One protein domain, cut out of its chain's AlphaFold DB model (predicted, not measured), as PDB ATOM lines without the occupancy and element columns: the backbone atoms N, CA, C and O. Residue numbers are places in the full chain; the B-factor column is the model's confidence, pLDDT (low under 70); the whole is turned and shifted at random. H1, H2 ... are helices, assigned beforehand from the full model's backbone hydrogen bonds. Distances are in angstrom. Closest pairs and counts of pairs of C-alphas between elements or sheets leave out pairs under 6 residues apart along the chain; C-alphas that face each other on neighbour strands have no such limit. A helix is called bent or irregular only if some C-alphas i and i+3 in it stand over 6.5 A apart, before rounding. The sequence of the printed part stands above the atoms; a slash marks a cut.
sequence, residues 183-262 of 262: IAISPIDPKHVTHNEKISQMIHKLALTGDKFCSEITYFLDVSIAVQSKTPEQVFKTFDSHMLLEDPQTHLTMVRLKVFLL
ATOM      1  N   ILE A 183     -33.590  27.743  25.489       89.44
ATOM      2  CA  ILE A 183     -32.557  28.538  26.162       89.44
ATOM      3  C   ILE A 183     -32.465  29.953  25.587       89.44
ATOM      4  O   ILE A 183     -32.713  30.185  24.397       89.44
ATOM      5  N   ALA A 184     -32.067  30.896  26.440       89.88
ATOM      6  CA  ALA A 184     -31.768  32.264  26.037       89.88
ATOM      7  C   ALA A 184     -30.491  32.321  25.180       89.88
ATOM      8  O   ALA A 184     -29.556  31.541  25.357       89.88
ATOM      9  N   ILE A 185     -30.442  33.275  24.258       89.81
ATOM     10  CA  ILE A 185     -29.243  33.619  23.494       89.81
ATOM     11  C   ILE A 185     -28.253  34.307  24.427       89.81
ATOM     12  O   ILE A 185     -28.643  35.123  25.265       89.81
ATOM     13  N   SER A 186     -26.977  33.959  24.275       85.44
ATOM     14  CA  SER A 186     -25.875  34.507  25.064       85.44
ATOM     15  C   SER A 186     -25.674  36.013  24.818       85.44
ATOM     16  O   SER A 186     -25.794  36.450  23.670       85.44
ATOM     17  N   PRO A 187     -25.260  36.797  25.838       84.75
ATOM     18  CA  PRO A 187     -24.938  38.220  25.695       84.75
ATOM     19  C   PRO A 187     -23.842  38.551  24.672       84.75
ATOM     20  O   PRO A 187     -23.689  39.710  24.293       84.75
ATOM     21  N   ILE A 188     -23.081  37.545  24.218       84.81
ATOM     22  CA  ILE A 188     -22.062  37.680  23.166       84.81
ATOM     23  C   ILE A 188     -22.687  38.164  21.845       84.81
ATOM     24  O   ILE A 188     -22.044  38.901  21.097       84.81
ATOM     25  N   ASP A 189     -23.936  37.787  21.550       82.06
ATOM     26  CA  ASP A 189     -24.660  38.324  20.397       82.06
ATOM     27  C   ASP A 189     -25.138  39.757  20.703       82.06
ATOM     28  O   ASP A 189     -25.944  39.949  21.616       82.06
ATOM     29  N   PRO A 190     -24.743  40.784  19.926       85.62
ATOM     30  CA  PRO A 190     -25.206  42.157  20.145       85.62
ATOM     31  C   PRO A 190     -26.732  42.320  20.044       85.62
ATOM     32  O   PRO A 190     -27.278  43.300  20.547       85.62
ATOM     33  N   LYS A 191     -27.438  41.383  19.401       88.12
ATOM     34  CA  LYS A 191     -28.902  41.385  19.261       88.12
ATOM     35  C   LYS A 191     -29.616  40.493  20.280       88.12
ATOM     36  O   LYS A 191     -30.839  40.361  20.187       88.12
ATOM     37  N   HIS A 192     -28.898  39.914  21.250       88.88
ATOM     38  CA  HIS A 192     -29.467  38.962  22.208       88.88
ATOM     39  C   HIS A 192     -30.697  39.517  22.930       88.88
ATOM     40  O   HIS A 192     -31.669  38.788  23.048       88.88
ATOM     41  N   VAL A 193     -30.720  40.797  23.333       90.31
ATOM     42  CA  VAL A 193     -31.874  41.402  24.030       90.31
ATOM     43  C   VAL A 193     -33.148  41.285  23.188       90.31
ATOM     44  O   VAL A 193     -34.119  40.661  23.607       90.31
ATOM     45  N   THR A 194     -33.128  41.804  21.956       93.19
ATOM     46  CA  THR A 194     -34.293  41.768  21.055       93.19
ATOM     47  C   THR A 194     -34.659  40.345  20.634       93.19
ATOM     48  O   THR A 194     -35.834  40.026  20.458       93.19
ATOM     49  N   HIS A 195     -33.674  39.467  20.435       93.25
ATOM     50  CA  HIS A 195     -33.950  38.074  20.091       93.25
ATOM     51  C   HIS A 195     -34.545  37.294  21.272       93.25
ATOM     52  O   HIS A 195     -35.513  36.562  21.078       93.25
ATOM     53  N   ASN A 196     -34.035  37.497  22.487       94.31
ATOM     54  CA  ASN A 196     -34.541  36.887  23.714       94.31
ATOM     55  C   ASN A 196     -35.962  37.353  24.031       94.31
ATOM     56  O   ASN A 196     -36.790  36.523  24.393       94.31
ATOM     57  N   GLU A 197     -36.286  38.627  23.800       93.88
ATOM     58  CA  GLU A 197     -37.667  39.118  23.887       93.88
ATOM     59  C   GLU A 197     -38.601  38.366  22.934       93.88
ATOM     60  O   GLU A 197     -39.670  37.918  23.346       93.88
ATOM     61  N   LYS A 198     -38.197  38.160  21.672       95.31
ATOM     62  CA  LYS A 198     -39.000  37.391  20.705       95.31
ATOM     63  C   LYS A 198     -39.167  35.929  21.114       95.31
ATOM     64  O   LYS A 198     -40.252  35.374  20.946       95.31
ATOM     65  N   ILE A 199     -38.106  35.304  21.625       95.69
ATOM     66  CA  ILE A 199     -38.153  33.920  22.110       95.69
ATOM     67  C   ILE A 199     -39.114  33.827  23.297       95.69
ATOM     68  O   ILE A 199     -40.051  33.036  23.236       95.69
ATOM     69  N   SER A 200     -38.952  34.679  24.313       96.12
ATOM     70  CA  SER A 200     -39.845  34.738  25.477       96.12
ATOM     71  C   SER A 200     -41.301  34.945  25.040       96.12
ATOM     72  O   SER A 200     -42.146  34.101  25.328       96.12
ATOM     73  N   GLN A 201     -41.598  35.958  24.216       96.44
ATOM     74  CA  GLN A 201     -42.955  36.202  23.700       96.44
ATOM     75  C   GLN A 201     -43.561  34.984  22.986       96.44
ATOM     76  O   GLN A 201     -44.748  34.696  23.153       96.44
ATOM     77  N   MET A 202     -42.767  34.259  22.193       96.31
ATOM     78  CA  MET A 202     -43.224  33.055  21.501       96.31
ATOM     79  C   MET A 202     -43.579  31.928  22.480       96.31
ATOM     80  O   MET A 202     -44.639  31.318  22.341       96.31
ATOM     81  N   ILE A 203     -42.722  31.664  23.468       96.69
ATOM     82  CA  ILE A 203     -42.944  30.606  24.464       96.69
ATOM     83  C   ILE A 203     -44.129  30.954  25.373       96.69
ATOM     84  O   ILE A 203     -45.012  30.118  25.562       96.69
ATOM     85  N   HIS A 204     -44.238  32.207  25.822       96.06
ATOM     86  CA  HIS A 204     -45.406  32.712  26.556       96.06
ATOM     87  C   HIS A 204     -46.700  32.540  25.762       96.06
ATOM     88  O   HIS A 204     -47.705  32.073  26.294       96.06
ATOM     89  N   LYS A 205     -46.689  32.861  24.464       95.50
ATOM     90  CA  LYS A 205     -47.858  32.655  23.602       95.50
ATOM     91  C   LYS A 205     -48.269  31.182  23.546       95.50
ATOM     92  O   LYS A 205     -49.461  30.898  23.583       95.50
ATOM     93  N   LEU A 206     -47.315  30.254  23.459       94.56
ATOM     94  CA  LEU A 206     -47.604  28.816  23.479       94.56
ATOM     95  C   LEU A 206     -48.142  28.361  24.845       94.56
ATOM     96  O   LEU A 206     -49.142  27.642  24.889       94.56
ATOM     97  N   ALA A 207     -47.578  28.862  25.946       94.69
ATOM     98  CA  ALA A 207     -48.090  28.617  27.294       94.69
ATOM     99  C   ALA A 207     -49.555  29.073  27.443       94.69
ATOM    100  O   ALA A 207     -50.389  28.328  27.953       94.69
ATOM    101  N   LEU A 208     -49.907  30.251  26.913       94.06
ATOM    102  CA  LEU A 208     -51.285  30.767  26.917       94.06
ATOM    103  C   LEU A 208     -52.260  29.920  26.088       94.06
ATOM    104  O   LEU A 208     -53.458  29.931  26.353       94.06
ATOM    105  N   THR A 209     -51.769  29.171  25.096       91.81
ATOM    106  CA  THR A 209     -52.599  28.221  24.334       91.81
ATOM    107  C   THR A 209     -52.848  26.896  25.065       91.81
ATOM    108  O   THR A 209     -53.508  26.021  24.509       91.81
ATOM    109  N   GLY A 210     -52.354  26.749  26.301       89.69
ATOM    110  CA  GLY A 210     -52.533  25.560  27.135       89.69
ATOM    111  C   GLY A 210     -51.415  24.524  27.007       89.69
ATOM    112  O   GLY A 210     -51.594  23.386  27.435       89.69
ATOM    113  N   ASP A 211     -50.273  24.882  26.411       92.12
ATOM    114  CA  ASP A 211     -49.111  23.996  26.366       92.12
ATOM    115  C   ASP A 211     -48.441  23.942  27.748       92.12
ATOM    116  O   ASP A 211     -47.751  24.879  28.154       92.12
ATOM    117  N   LYS A 212     -48.675  22.840  28.473       90.44
ATOM    118  CA  LYS A 212     -48.186  22.639  29.845       90.44
ATOM    119  C   LYS A 212     -46.663  22.752  29.938       90.44
ATOM    120  O   LYS A 212     -46.163  23.376  30.869       90.44
ATOM    121  N   PHE A 213     -45.941  22.184  28.971       91.31
ATOM    122  CA  PHE A 213     -44.483  22.251  28.956       91.31
ATOM    123  C   PHE A 213     -44.018  23.700  28.794       91.31
ATOM    124  O   PHE A 213     -43.153  24.156  29.541       91.31
ATOM    125  N   CYS A 214     -44.630  24.456  27.875       92.75
ATOM    126  CA  CYS A 214     -44.329  25.878  27.740       92.75
ATOM    127  C   CYS A 214     -44.661  26.661  29.019       92.75
ATOM    128  O   CYS A 214     -43.876  27.517  29.408       92.75
ATOM    129  N   SER A 215     -45.773  26.363  29.700       92.25
ATOM    130  CA  SER A 215     -46.118  27.012  30.974       92.25
ATOM    131  C   SER A 215     -45.058  26.806  32.055       92.25
ATOM    132  O   SER A 215     -44.784  27.731  32.815       92.25
ATOM    133  N   GLU A 216     -44.451  25.623  32.118       90.69
ATOM    134  CA  GLU A 216     -43.398  25.308  33.088       90.69
ATOM    135  C   GLU A 216     -42.055  25.941  32.690       90.69
ATOM    136  O   GLU A 216     -41.426  26.618  33.505       90.69
ATOM    137  N   ILE A 217     -41.631  25.795  31.429       91.38
ATOM    138  CA  ILE A 217     -40.309  26.257  30.968       91.38
ATOM    139  C   ILE A 217     -40.197  27.785  30.871       91.38
ATOM    140  O   ILE A 217     -39.095  28.327  30.959       91.38
ATOM    141  N   THR A 218     -41.319  28.499  30.722       92.56
ATOM    142  CA  THR A 218     -41.352  29.967  30.648       92.56
ATOM    143  C   THR A 218     -40.594  30.624  31.804       92.56
ATOM    144  O   THR A 218     -39.812  31.544  31.575       92.56
ATOM    145  N   TYR A 219     -40.766  30.132  33.035       88.88
ATOM    146  CA  TYR A 219     -40.100  30.700  34.210       88.88
ATOM    147  C   TYR A 219     -38.573  30.590  34.119       88.88
ATOM    148  O   TYR A 219     -37.858  31.548  34.415       88.88
ATOM    149  N   PHE A 220     -38.067  29.444  33.661       89.38
ATOM    150  CA  PHE A 220     -36.635  29.181  33.509       89.38
ATOM    151  C   PHE A 220     -36.022  30.038  32.404       89.38
ATOM    152  O   PHE A 220     -34.944  30.616  32.586       89.38
ATOM    153  N   LEU A 221     -36.734  30.182  31.285       91.50
ATOM    154  CA  LEU A 221     -36.335  31.065  30.199       91.50
ATOM    155  C   LEU A 221     -36.269  32.525  30.669       91.50
ATOM    156  O   LEU A 221     -35.247  33.182  30.476       91.50
ATOM    157  N   ASP A 222     -37.317  33.026  31.323       92.12
ATOM    158  CA  ASP A 222     -37.392  34.422  31.764       92.12
ATOM    159  C   ASP A 222     -36.321  34.757  32.809       92.12
ATOM    160  O   ASP A 222     -35.729  35.838  32.774       92.12
ATOM    161  N   VAL A 223     -36.009  33.818  33.706       88.75
ATOM    162  CA  VAL A 223     -34.897  33.960  34.655       88.75
ATOM    163  C   VAL A 223     -33.564  34.004  33.916       88.75
ATOM    164  O   VAL A 223     -32.749  34.881  34.205       88.75
ATOM    165  N   SER A 224     -33.355  33.105  32.951       87.94
ATOM    166  CA  SER A 224     -32.131  33.044  32.139       87.94
ATOM    167  C   SER A 224     -31.908  34.318  31.321       87.94
ATOM    168  O   SER A 224     -30.770  34.732  31.124       87.94
ATOM    169  N   ILE A 225     -32.979  34.979  30.881       90.62
ATOM    170  CA  ILE A 225     -32.911  36.288  30.220       90.62
ATOM    171  C   ILE A 225     -32.641  37.397  31.248       90.62
ATOM    172  O   ILE A 225     -31.820  38.285  31.017       90.62
ATOM    173  N   ALA A 226     -33.303  37.358  32.407       89.44
ATOM    174  CA  ALA A 226     -33.177  38.389  33.433       89.44
ATOM    175  C   ALA A 226     -31.758  38.485  34.010       89.44
ATOM    176  O   ALA A 226     -31.271  39.596  34.214       89.44
ATOM    177  N   VAL A 227     -31.072  37.360  34.229       87.75
ATOM    178  CA  VAL A 227     -29.688  37.351  34.753       87.75
ATOM    179  C   VAL A 227     -28.679  38.008  33.812       87.75
ATOM    180  O   VAL A 227     -27.639  38.465  34.268       87.75
ATOM    181  N   GLN A 228     -28.982  38.108  32.515       86.69
ATOM    182  CA  GLN A 228     -28.099  38.761  31.544       86.69
ATOM    183  C   GLN A 228     -28.102  40.292  31.668       86.69
ATOM    184  O   GLN A 228     -27.201  40.946  31.150       86.69
ATOM    185  N   SER A 229     -29.120  40.876  32.311       84.12
ATOM    186  CA  SER A 229     -29.351  42.330  32.313       84.12
ATOM    187  C   SER A 229     -29.663  42.942  33.682       84.12
ATOM    188  O   SER A 229     -29.635  44.165  33.816       84.12
ATOM    189  N   LYS A 230     -29.965  42.130  34.702       87.31
ATOM    190  CA  LYS A 230     -30.372  42.581  36.043       87.31
ATOM    191  C   LYS A 230     -29.395  42.106  37.111       87.31
ATOM    192  O   LYS A 230     -28.733  41.085  36.945       87.31
ATOM    193  N   THR A 231     -29.353  42.816  38.238       86.75
ATOM    194  CA  THR A 231     -28.537  42.381  39.381       86.75
ATOM    195  C   THR A 231     -29.140  41.132  40.035       86.75
ATOM    196  O   THR A 231     -30.361  40.928  39.957       86.75
ATOM    197  N   PRO A 232     -28.332  40.300  40.717       83.12
ATOM    198  CA  PRO A 232     -28.834  39.118  41.409       83.12
ATOM    199  C   PRO A 232     -30.015  39.429  42.337       83.12
ATOM    200  O   PRO A 232     -31.023  38.729  42.287       83.12
ATOM    201  N   GLU A 233     -29.962  40.520  43.105       86.00
ATOM    202  CA  GLU A 233     -31.012  40.933  44.049       86.00
ATOM    203  C   GLU A 233     -32.336  41.224  43.337       86.00
ATOM    204  O   GLU A 233     -33.405  40.835  43.811       86.00
ATOM    205  N   GLN A 234     -32.279  41.879  42.174       87.94
ATOM    206  CA  GLN A 234     -33.461  42.162  41.360       87.94
ATOM    207  C   GLN A 234     -34.071  40.875  40.800       87.94
ATOM    208  O   GLN A 234     -35.297  40.724  40.794       87.94
ATOM    209  N   VAL A 235     -33.233  39.939  40.344       85.75
ATOM    210  CA  VAL A 235     -33.696  38.635  39.854       85.75
ATOM    211  C   VAL A 235     -34.314  37.833  41.001       85.75
ATOM    212  O   VAL A 235     -35.408  37.301  40.839       85.75
ATOM    213  N   PHE A 236     -33.674  37.773  42.172       84.12
ATOM    214  CA  PHE A 236     -34.226  37.083  43.342       84.12
ATOM    215  C   PHE A 236     -35.563  37.677  43.763       84.12
ATOM    216  O   PHE A 236     -36.540  36.945  43.838       84.12
ATOM    217  N   LYS A 237     -35.660  39.002  43.894       87.44
ATOM    218  CA  LYS A 237     -36.921  39.673  44.239       87.44
ATOM    219  C   LYS A 237     -38.057  39.371  43.255       87.44
ATOM    220  O   LYS A 237     -39.211  39.327  43.660       87.44
ATOM    221  N   THR A 238     -37.741  39.192  41.971       87.69
ATOM    222  CA  THR A 238     -38.749  38.939  40.927       87.69
ATOM    223  C   THR A 238     -39.212  37.480  40.899       87.69
ATOM    224  O   THR A 238     -40.382  37.223  40.635       87.69
ATOM    225  N   PHE A 239     -38.315  36.524  41.163       86.50
ATOM    226  CA  PHE A 239     -38.555  35.095  40.916       86.50
ATOM    227  C   PHE A 239     -38.477  34.213  42.174       86.50
ATOM    228  O   PHE A 239     -38.446  32.991  42.050       86.50
ATOM    229  N   ASP A 240     -38.437  34.803  43.371       82.50
ATOM    230  CA  ASP A 240     -38.249  34.112  44.659       82.50
ATOM    231  C   ASP A 240     -39.158  32.885  44.831       82.50
ATOM    232  O   ASP A 240     -38.690  31.775  45.082       82.50
ATOM    233  N   SER A 241     -40.455  33.048  44.552       83.62
ATOM    234  CA  SER A 241     -41.469  31.994  44.687       83.62
ATOM    235  C   SER A 241     -41.291  30.794  43.747       83.62
ATOM    236  O   SER A 241     -41.969  29.787  43.925       83.62
ATOM    237  N   HIS A 242     -40.389  30.880  42.766       81.62
ATOM    238  CA  HIS A 242     -40.163  29.855  41.744       81.62
ATOM    239  C   HIS A 242     -38.754  29.237  41.832       81.62
ATOM    240  O   HIS A 242     -38.437  28.323  41.081       81.62
ATOM    241  N   MET A 243     -37.901  29.675  42.771       75.69
ATOM    242  CA  MET A 243     -36.489  29.252  42.846       75.69
ATOM    243  C   MET A 243     -36.281  27.751  43.097       75.69
ATOM    244  O   MET A 243     -35.228  27.211  42.757       75.69
ATOM    245  N   LEU A 244     -37.268  27.075  43.684       81.44
ATOM    246  CA  LEU A 244     -37.218  25.638  43.967       81.44
ATOM    247  C   LEU A 244     -37.853  24.778  42.867       81.44
ATOM    248  O   LEU A 244     -37.879  23.558  43.009       81.44
ATOM    249  N   LEU A 245     -38.350  25.386  41.784       85.75
ATOM    250  CA  LEU A 245     -38.855  24.629  40.645       85.75
ATOM    251  C   LEU A 245     -37.716  23.892  39.938       85.75
ATOM    252  O   LEU A 245     -36.590  24.393  39.824       85.75
ATOM    253  N   GLU A 246     -38.043  22.698  39.458       85.56
ATOM    254  CA  GLU A 246     -37.170  21.847  38.663       85.56
ATOM    255  C   GLU A 246     -37.408  22.105  37.175       85.56
ATOM    256  O   GLU A 246     -38.550  22.136  36.716       85.56
ATOM    257  N   ASP A 247     -36.325  22.335  36.439       83.75
ATOM    258  CA  ASP A 247     -36.371  22.590  35.006       83.75
ATOM    259  C   ASP A 247     -36.851  21.328  34.269       83.75
ATOM    260  O   ASP A 247     -36.224  20.273  34.409       83.75
ATOM    261  N   PRO A 248     -37.927  21.406  33.462       86.19
ATOM    262  CA  PRO A 248     -38.510  20.225  32.833       86.19
ATOM    263  C   PRO A 248     -37.639  19.622  31.716       86.19
ATOM    264  O   PRO A 248     -37.984  18.562  31.197       86.19
ATOM    265  N   GLN A 249     -36.536  20.267  31.312       85.75
ATOM    266  CA  GLN A 249     -35.597  19.750  30.304       85.75
ATOM    267  C   GLN A 249     -34.328  19.170  30.921       85.75
ATOM    268  O   GLN A 249     -33.808  18.162  30.446       85.75
ATOM    269  N   THR A 250     -33.795  19.835  31.941       82.62
ATOM    270  CA  THR A 250     -32.489  19.513  32.529       82.62
ATOM    271  C   THR A 250     -32.596  18.796  33.867       82.62
ATOM    272  O   THR A 250     -31.586  18.278  34.345       82.62
ATOM    273  N   HIS A 251     -33.788  18.753  34.473       82.31
ATOM    274  CA  HIS A 251     -34.013  18.223  35.821       82.31
ATOM    275  C   HIS A 251     -33.165  18.926  36.898       82.31
ATOM    276  O   HIS A 251     -32.869  18.386  37.967       82.31
ATOM    277  N   LEU A 252     -32.734  20.161  36.614       81.50
ATOM    278  CA  LEU A 252     -31.975  21.000  37.532       81.50
ATOM    279  C   LEU A 252     -32.896  22.035  38.171       81.50
ATOM    280  O   LEU A 252     -33.668  22.716  37.507       81.50
ATOM    281  N   THR A 253     -32.771  22.211  39.483       78.62
ATOM    282  CA  THR A 253     -33.447  23.305  40.193       78.62
ATOM    283  C   THR A 253     -32.904  24.663  39.743       78.62
ATOM    284  O   THR A 253     -31.684  24.791  39.571       78.62
ATOM    285  N   MET A 254     -33.746  25.699  39.680       69.31
ATOM    286  CA  MET A 254     -33.319  27.060  39.298       69.31
ATOM    287  C   MET A 254     -32.127  27.591  40.113       69.31
ATOM    288  O   MET A 254     -31.261  28.272  39.564       69.31
ATOM    289  N   VAL A 255     -32.033  27.264  41.408       65.88
ATOM    290  CA  VAL A 255     -30.883  27.652  42.255       65.88
ATOM    291  C   VAL A 255     -29.569  27.044  41.754       65.88
ATOM    292  O   VAL A 255     -28.549  27.729  41.727       65.88
ATOM    293  N   ARG A 256     -29.583  25.783  41.308       60.00
ATOM    294  CA  ARG A 256     -28.388  25.110  40.770       60.00
ATOM    295  C   ARG A 256     -27.958  25.681  39.427       60.00
ATOM    296  O   ARG A 256     -26.763  25.857  39.230       60.00
ATOM    297  N   LEU A 257     -28.904  26.025  38.549       59.62
ATOM    298  CA  LEU A 257     -28.597  26.670  37.265       59.62
ATOM    299  C   LEU A 257     -27.833  27.993  37.454       59.62
ATOM    300  O   LEU A 257     -26.985  28.338  36.640       59.62
ATOM    301  N   LYS A 258     -28.074  28.706  38.561       54.72
ATOM    302  CA  LYS A 258     -27.427  29.991  38.863       54.72
ATOM    303  C   LYS A 258     -26.026  29.896  39.458       54.72
ATOM    304  O   LYS A 258     -25.243  30.805  39.223       54.72
ATOM    305  N   VAL A 259     -25.685  28.821  40.173       50.78
ATOM    306  CA  VAL A 259     -24.308  28.615  40.676       50.78
ATOM    307  C   VAL A 259     -23.302  28.499  39.519       50.78
ATOM    308  O   VAL A 259     -22.128  28.779  39.707       50.78
ATOM    309  N   PHE A 260     -23.758  28.138  38.317       45.00
ATOM    310  CA  PHE A 260     -22.927  28.094  37.112       45.00
ATOM    311  C   PHE A 260     -22.888  29.410  36.313       45.00
ATOM    312  O   PHE A 260     -22.106  29.512  35.372       45.00
ATOM    313  N   LEU A 261     -23.743  30.387  36.638       46.75
ATOM    314  CA  LEU A 261     -23.884  31.652  35.897       46.75
ATOM    315  C   LEU A 261     -23.308  32.870  36.647       46.75
ATOM    316  O   LEU A 261     -23.210  33.940  36.045       46.75
ATOM    317  N   LEU A 262     -22.963  32.715  37.930       43.88
ATOM    318  CA  LEU A 262     -22.230  33.675  38.770       43.88
ATOM    319  C   LEU A 262     -20.755  33.271  38.860       43.88
ATOM    320  O   LEU A 262     -19.912  34.193  38.892       43.88
TER     321      LEU A 262
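This is residues 183 to 262 of the 262 residues of an uncharacterized protein of Sparus aurata (UniProt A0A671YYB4). Two long helices, H1 and H2, lie side by side as a helical hairpin; on the side of H2 away from H1, H3 folds back more loosely, and the short H4 sits near H2 and H3 without packing closely on either. Residues 243 to 253 loop from H3 to H4 with no named element. The printed part has 80 residues, with four named helices, H1, H2, H3 and H4 in that order along the chain, and no named strand; the class is all helix. It is compact, with a radius of gyration of the C-alphas of 12.4 A, and rounded, spanning 33 by 30 by 22 A.

Find C-alpha 192 at (-29.467, 38.962, 22.208); from there H1, residues 192 to 208, the longest helix, runs 23.8 A from first to last C-alpha. Look next at H2, residues 212 to 226, which runs 22.1 A; it is neither bent nor irregular, but only just: C-alphas 216 and 219 are 6.4 A apart. Go on to C-alpha 232 at (-28.834, 39.118, 41.409), where H3, residues 232 to 242, begins its 14.6 A; it is irregular, with C-alphas 238 and 241 8.4 A apart. H4, residues 254 to 259, spans 9.2 A and ends with C-alpha 259 at (-24.308, 28.615, 40.676).

Start at H1, which touches H2 at a shallow tilt of 23 degrees, opposite ways, a hairpin; their closest C-alphas, those of Ala 207 and Ser 215, are 4.5 A apart. From H2 move to H3: the two touch and form a second hairpin, at a shallow tilt of 14 degrees, opposite ways. Their closest C-alphas are those of Ala 226 and Val 235, 6.4 A apart. H4 is close to H2 but not clearly touching it; the closest C-alphas are those of Phe 220 and Met 254, at 7.0 A. H4 is also close to H3 but not clearly touching it, with the C-alphas of His 242 and Met 254 the closest, at 7.8 A. H1 is apart from H3 and from H4. In H1 and H4 every O i to N i+4 pair is within hydrogen-bond range; in H2 it is 9 of 11 and in H3 5 of 7.

Look at Thr 209 and Leu 262 for the two C-alphas farthest apart, 34.1 A. The printed part has no cut and ends at residue 262, the chain's last. The links from H1 to H2 and from H2 to H3 are tight; the link from H3 to H4, with 11 residues, is long. In the B-factor column the mean pLDDT of the printed part is 84.9, and residues 254 to 262, of which 254 to 259 belong to H4, are under 70.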